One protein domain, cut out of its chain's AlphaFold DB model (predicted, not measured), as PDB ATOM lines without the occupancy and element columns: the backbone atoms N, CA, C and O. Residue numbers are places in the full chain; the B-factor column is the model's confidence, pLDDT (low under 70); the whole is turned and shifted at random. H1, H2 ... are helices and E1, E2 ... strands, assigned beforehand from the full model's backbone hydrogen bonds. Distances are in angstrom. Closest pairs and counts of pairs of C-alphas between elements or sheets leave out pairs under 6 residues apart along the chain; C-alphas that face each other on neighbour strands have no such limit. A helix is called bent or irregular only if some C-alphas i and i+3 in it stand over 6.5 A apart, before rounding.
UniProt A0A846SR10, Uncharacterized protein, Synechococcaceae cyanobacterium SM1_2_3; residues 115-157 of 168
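AT A GLANCE: This is residues 115 to 157 of the 168 residues of an uncharacterized protein of Synechococcaceae cyanobacterium SM1_2_3 (UniProt A0A846SR10). Two small ribbons of two strands each, E1 with E4 and the hairpin of E2 with E3, lie roughly end to end, E3 running on into E4 as a strand-like line through both. One short helix, H1, sits off to the side of this line, on the stretch of chain that leads from E1 to E2. The printed part has 43 residues, with one named helix and four named strands in the order E1, H1, E2, E3, E4; both sheets, E1 - E4 and E2 - E3, are antiparallel. The class is mixed, helices and strands, although under half of the residues are in named elements. The whole is loose, with a radius of gyration of the C-alphas of 13.0 A, and flat, spanning 39 by 27 by 12 A.

HOW THE PARTS SIT: E1, residues 119 to 122, and E4, residues 153 to 156, are antiparallel neighbours, with 142 degrees between their directions. The C-alphas of Lys 120 and Val 155 face each other at 4.4 A; N 121 and O 154, at 2.8 A, and N 156 and O 119, at 2.7 A, are within hydrogen-bond range. E3, residues 148 to 150, runs on into E4 across a break of 2 residues, at 22 degrees. E2, residues 136 to 138, forms an antiparallel hairpin with E3, at 136 degrees. The C-alphas of Thr 137 and Glu 149 face each other at 4.6 A, and N 136 and O 150 are 2.7 A apart, within hydrogen-bond range. E1 is apart from E2 and E3, and E2 is apart from E4. H1, residues 127 to 133, is apart from E3 and E4. In H1 every O i to N i+4 pair is within hydrogen-bond range.

IN THESE COORDINATES: E1 begins at C-alpha 119, at (74.247, 113.898, 145.323), and is 10.3 A long from first to last C-alpha. E4 is 9.6 A long and ends at C-alpha 156, at (72.091, 110.073, 142.692). H1 begins at C-alpha 127, at (83.428, 100.561, 128.719), and is 10.1 A long; it is not bent. E2 is 6.4 A long and E3 is 6.5 A long.

THE WHOLE: The two C-alphas farthest apart are those of Ala 115 and Asn 143, at 39.3 A, while those of Ala 115 and Gln 157, the first and last printed, are 10.7 A apart. The printed part has no cut. The links E1 to H1, H1 to E2 and E3 to E4 are tight, and the link E2 to E3, with 9 residues, is short. The mean pLDDT of the printed part is 70.5, and residues 138 to 157 are under 70; the mean is 86 in H1 and 52 in E4.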
ATOM      1  N   ALA A 115      60.995 116.193 149.873       82.94
ATOM      2  CA  ALA A 115      62.169 116.992 149.552       82.94
ATOM      3  C   ALA A 115      63.385 116.062 149.610       82.94
ATOM      4  O   ALA A 115      63.703 115.530 150.674       82.94
ATOM      5  N   VAL A 116      64.009 115.817 148.459       80.62
ATOM      6  CA  VAL A 116      65.171 114.932 148.324       80.62
ATOM      7  C   VAL A 116      66.346 115.773 147.848       80.62
ATOM      8  O   VAL A 116      66.219 116.493 146.859       80.62
ATOM      9  N   ASP A 117      67.472 115.681 148.551       81.19
ATOM     10  CA  ASP A 117      68.725 116.270 148.087       81.19
ATOM     11  C   ASP A 117      69.436 115.285 147.149       81.19
ATOM     12  O   ASP A 117      69.519 114.087 147.422       81.19
ATOM     13  N   GLY A 118      69.917 115.781 146.012       75.38
ATOM     14  CA  GLY A 118      70.580 114.970 144.996       75.38
ATOM     15  C   GLY A 118      72.094 115.054 145.145       75.38
ATOM     16  O   GLY A 118      72.673 116.133 145.085       75.38
ATOM     17  N   SER A 119      72.777 113.918 145.260       73.88
ATOM     18  CA  SER A 119      74.247 113.898 145.323       73.88
ATOM     19  C   SER A 119      74.859 113.630 143.955       73.88
ATOM     20  O   SER A 119      74.424 112.711 143.275       73.88
ATOM     21  N   LYS A 120      75.916 114.350 143.552       75.19
ATOM     22  CA  LYS A 120      76.650 114.038 142.310       75.19
ATOM     23  C   LYS A 120      77.865 113.140 142.554       75.19
ATOM     24  O   LYS A 120      78.704 113.462 143.393       75.19
ATOM     25  N   VAL A 121      78.012 112.054 141.791       76.94
ATOM     26  CA  VAL A 121      79.167 111.139 141.859       76.94
ATOM     27  C   VAL A 121      79.800 110.967 140.476       76.94
ATOM     28  O   VAL A 121      79.111 110.850 139.462       76.94
ATOM     29  N   ARG A 122      81.139 110.965 140.432       77.75
ATOM     30  CA  ARG A 122      81.908 110.579 139.241       77.75
ATOM     31  C   ARG A 122      82.089 109.066 139.231       77.75
ATOM     32  O   ARG A 122      82.603 108.517 140.205       77.75
ATOM     33  N   LEU A 123      81.678 108.423 138.145       82.12
ATOM     34  CA  LEU A 123      81.924 107.002 137.922       82.12
ATOM     35  C   LEU A 123      83.282 106.793 137.228       82.12
ATOM     36  O   LEU A 123      83.770 107.717 136.577       82.12
ATOM     37  N   PRO A 124      83.907 105.612 137.383       84.81
ATOM     38  CA  PRO A 124      85.113 105.258 136.644       84.81
ATOM     39  C   PRO A 124      84.900 105.198 135.127       84.81
ATOM     40  O   PRO A 124      83.863 104.738 134.649       84.81
ATOM     41  N   ASP A 125      85.952 105.573 134.404       84.69
ATOM     42  CA  ASP A 125      86.090 105.502 132.946       84.69
ATOM     43  C   ASP A 125      86.205 104.057 132.458       84.69
ATOM     44  O   ASP A 125      87.296 103.534 132.254       84.69
ATOM     45  N   THR A 126      85.081 103.363 132.317       87.81
ATOM     46  CA  THR A 126      85.069 101.956 131.885       87.81
ATOM     47  C   THR A 126      84.044 101.733 130.781       87.81
ATOM     48  O   THR A 126      83.008 102.397 130.750       87.81
ATOM     49  N   ALA A 127      84.323 100.822 129.849       88.25
ATOM     50  CA  ALA A 127      83.428 100.561 128.719       88.25
ATOM     51  C   ALA A 127      82.021 100.161 129.194       88.25
ATOM     52  O   ALA A 127      81.019 100.606 128.635       88.25
ATOM     53  N   GLU A 128      81.945  99.411 130.293       87.62
ATOM     54  CA  GLU A 128      80.710  98.991 130.946       87.62
ATOM     55  C   GLU A 128      79.899 100.188 131.459       87.62
ATOM     56  O   GLU A 128      78.679 100.222 131.307       87.62
ATOM     57  N   VAL A 129      80.566 101.203 132.024       85.81
ATOM     58  CA  VAL A 129      79.913 102.438 132.480       85.81
ATOM     59  C   VAL A 129      79.429 103.282 131.296       85.81
ATOM     60  O   VAL A 129      78.309 103.789 131.368       85.81
ATOM     61  N   ARG A 130      80.185 103.392 130.186       85.38
ATOM     62  CA  ARG A 130      79.667 104.058 128.962       85.38
ATOM     63  C   ARG A 130      78.423 103.360 128.451       85.38
ATOM     64  O   ARG A 130      77.445 104.021 128.134       85.38
ATOM     65  N   ALA A 131      78.465 102.035 128.368       86.62
ATOM     66  CA  ALA A 131      77.364 101.253 127.831       86.62
ATOM     67  C   ALA A 131      76.104 101.381 128.699       86.62
ATOM     68  O   ALA A 131      75.004 101.527 128.175       86.62
ATOM     69  N   ALA A 132      76.261 101.358 130.026       86.00
ATOM     70  CA  ALA A 132      75.137 101.438 130.950       86.00
ATOM     71  C   ALA A 132      74.534 102.846 131.063       86.00
ATOM     72  O   ALA A 132      73.333 102.966 131.305       86.00
ATOM     73  N   PHE A 133      75.347 103.900 130.926       82.38
ATOM     74  CA  PHE A 133      74.904 105.251 131.267       82.38
ATOM     75  C   PHE A 133      75.173 106.352 130.222       82.38
ATOM     76  O   PHE A 133      74.779 107.500 130.440       82.38
ATOM     77  N   GLY A 134      75.806 106.027 129.096       83.06
ATOM     78  CA  GLY A 134      76.075 106.940 127.984       83.06
ATOM     79  C   GLY A 134      77.299 107.847 128.161       83.06
ATOM     80  O   GLY A 134      78.022 107.792 129.159       83.06
ATOM     81  N   THR A 135      77.520 108.699 127.160       80.06
ATOM     82  CA  THR A 135      78.525 109.772 127.134       80.06
ATOM     83  C   THR A 135      77.852 111.115 126.825       80.06
ATOM     84  O   THR A 135      76.763 111.169 126.259       80.06
ATOM     85  N   ILE A 136      78.475 112.210 127.254       75.44
ATOM     86  CA  ILE A 136      78.093 113.588 126.934       75.44
ATOM     87  C   ILE A 136      79.116 114.111 125.928       75.44
ATOM     88  O   ILE A 136      80.316 114.084 126.198       75.44
ATOM     89  N   THR A 137      78.663 114.607 124.783       73.75
ATOM     90  CA  THR A 137      79.538 115.276 123.816       73.75
ATOM     91  C   THR A 137      79.948 116.646 124.349       73.75
ATOM     92  O   THR A 137      79.112 117.395 124.860       73.75
ATOM     93  N   ASP A 138      81.234 116.982 124.265       66.94
ATOM     94  CA  ASP A 138      81.711 118.320 124.600       66.94
ATOM     95  C   ASP A 138      82.021 119.143 123.340       66.94
ATOM     96  O   ASP A 138      82.593 118.683 122.347       66.94
ATOM     97  N   SER A 139      81.586 120.402 123.371       60.19
ATOM     98  CA  SER A 139      81.956 121.424 122.399       60.19
ATOM     99  C   SER A 139      82.451 122.649 123.163       60.19
ATOM    100  O   SER A 139      81.764 123.210 124.020       60.19
ATOM    101  N   ASN A 140      83.692 123.062 122.899       56.88
ATOM    102  CA  ASN A 140      84.186 124.335 123.411       56.88
ATOM    103  C   ASN A 140      83.421 125.442 122.683       56.88
ATOM    104  O   ASN A 140      83.519 125.545 121.462       56.88
ATOM    105  N   GLY A 141      82.676 126.265 123.430       54.00
ATOM    106  CA  GLY A 141      81.650 127.209 122.952       54.00
ATOM    107  C   GLY A 141      82.056 128.283 121.928       54.00
ATOM    108  O   GLY A 141      81.301 129.224 121.716       54.00
ATOM    109  N   LYS A 142      83.225 128.172 121.290       57.41
ATOM    110  CA  LYS A 142      83.645 128.973 120.134       57.41
ATOM    111  C   LYS A 142      83.431 128.274 118.786       57.41
ATOM    112  O   LYS A 142      83.433 128.962 117.774       57.41
ATOM    113  N   ASN A 143      83.258 126.949 118.743       57.91
ATOM    114  CA  ASN A 143      83.009 126.218 117.497       57.91
ATOM    115  C   ASN A 143      82.102 124.998 117.773       57.91
ATOM    116  O   ASN A 143      82.482 124.163 118.590       57.91
ATOM    117  N   PRO A 144      80.927 124.856 117.128       56.62
ATOM    118  CA  PRO A 144      79.988 123.750 117.372       56.62
ATOM    119  C   PRO A 144      80.481 122.359 116.924       56.62
ATOM    120  O   PRO A 144      79.731 121.388 117.001       56.62
ATOM    121  N   GLN A 145      81.728 122.231 116.467       60.34
ATOM    122  CA  GLN A 145      82.344 120.933 116.203       60.34
ATOM    123  C   GLN A 145      82.566 120.175 117.521       60.34
ATOM    124  O   GLN A 145      83.146 120.712 118.466       60.34
ATOM    125  N   ILE A 146      82.101 118.925 117.571       59.75
ATOM    126  CA  ILE A 146      82.316 118.007 118.697       59.75
ATOM    127  C   ILE A 146      83.828 117.788 118.835       59.75
ATOM    128  O   ILE A 146      84.463 117.301 117.900       59.75
ATOM    129  N   GLN A 147      84.408 118.188 119.970       58.25
ATOM    130  CA  GLN A 147      85.853 118.074 120.224       58.25
ATOM    131  C   GLN A 147      86.206 116.821 121.034       58.25
ATOM    132  O   GLN A 147      87.362 116.398 121.023       58.25
ATOM    133  N   GLY A 148      85.218 116.190 121.668       63.66
ATOM    134  CA  GLY A 148      85.394 114.956 122.414       63.66
ATOM    135  C   GLY A 148      84.094 114.403 123.001       63.66
ATOM    136  O   GLY A 148      82.995 114.951 122.866       63.66
ATOM    137  N   GLU A 149      84.239 113.254 123.657       65.94
ATOM    138  CA  GLU A 149      83.205 112.660 124.493       65.94
ATOM    139  C   GLU A 149      83.684 112.651 125.937       65.94
ATOM    140  O   GLU A 149      84.732 112.090 126.269       65.94
ATOM    141  N   ARG A 150      82.874 113.231 126.813       66.38
ATOM    142  CA  ARG A 150      83.082 113.226 128.247       66.38
ATOM    143  C   ARG A 150      82.030 112.374 128.931       66.38
ATOM    144  O   ARG A 150      80.866 112.320 128.568       66.38
ATOM    145  N   TRP A 151      82.435 111.738 130.007       63.94
ATOM    146  CA  TRP A 151      81.577 110.868 130.782       63.94
ATOM    147  C   TRP A 151      80.618 111.674 131.665       63.94
ATOM    148  O   TRP A 151      81.044 112.646 132.308       63.94
ATOM    149  N   PRO A 152      79.335 111.287 131.725       59.22
ATOM    150  CA  PRO A 152      78.335 111.949 132.546       59.22
ATOM    151  C   PRO A 152      78.711 111.972 134.032       59.22
ATOM    152  O   PRO A 152      79.244 111.018 134.601       59.22
ATOM    153  N   ARG A 153      78.406 113.097 134.690       52.19
ATOM    154  CA  ARG A 153      78.382 113.188 136.155       52.19
ATOM    155  C   ARG A 153      76.976 112.823 136.608       52.19
ATOM    156  O   ARG A 153      76.030 113.511 136.246       52.19
ATOM    157  N   PHE A 154      76.845 111.778 137.412       58.56
ATOM    158  CA  PHE A 154      75.529 111.292 137.820       58.56
ATOM    159  C   PHE A 154      75.037 112.011 139.050       58.56
ATOM    160  O   PHE A 154      75.779 112.094 140.022       58.56
ATOM    161  N   VAL A 155      73.783 112.457 139.023       47.53
ATOM    162  CA  VAL A 155      73.022 112.798 140.224       47.53
ATOM    163  C   VAL A 155      72.391 111.507 140.745       47.53
ATOM    164  O   VAL A 155      71.498 110.949 140.120       47.53
ATOM    165  N   GLY A 156      72.854 111.011 141.886       48.22
ATOM    166  CA  GLY A 156      72.091 110.073 142.692       48.22
ATOM    167  C   GLY A 156      70.896 110.801 143.299       48.22
ATOM    168  O   GLY A 156      71.075 111.643 144.179       48.22
ATOM    169  N   GLN A 157      69.695 110.489 142.814       41.00
ATOM    170  CA  GLN A 157      68.460 110.674 143.571       41.00
ATOM    171  C   GLN A 157      68.291 109.453 144.484       41.00
ATOM    172  O   GLN A 157      68.495 108.317 144.054       41.00
TER     173      GLN A 157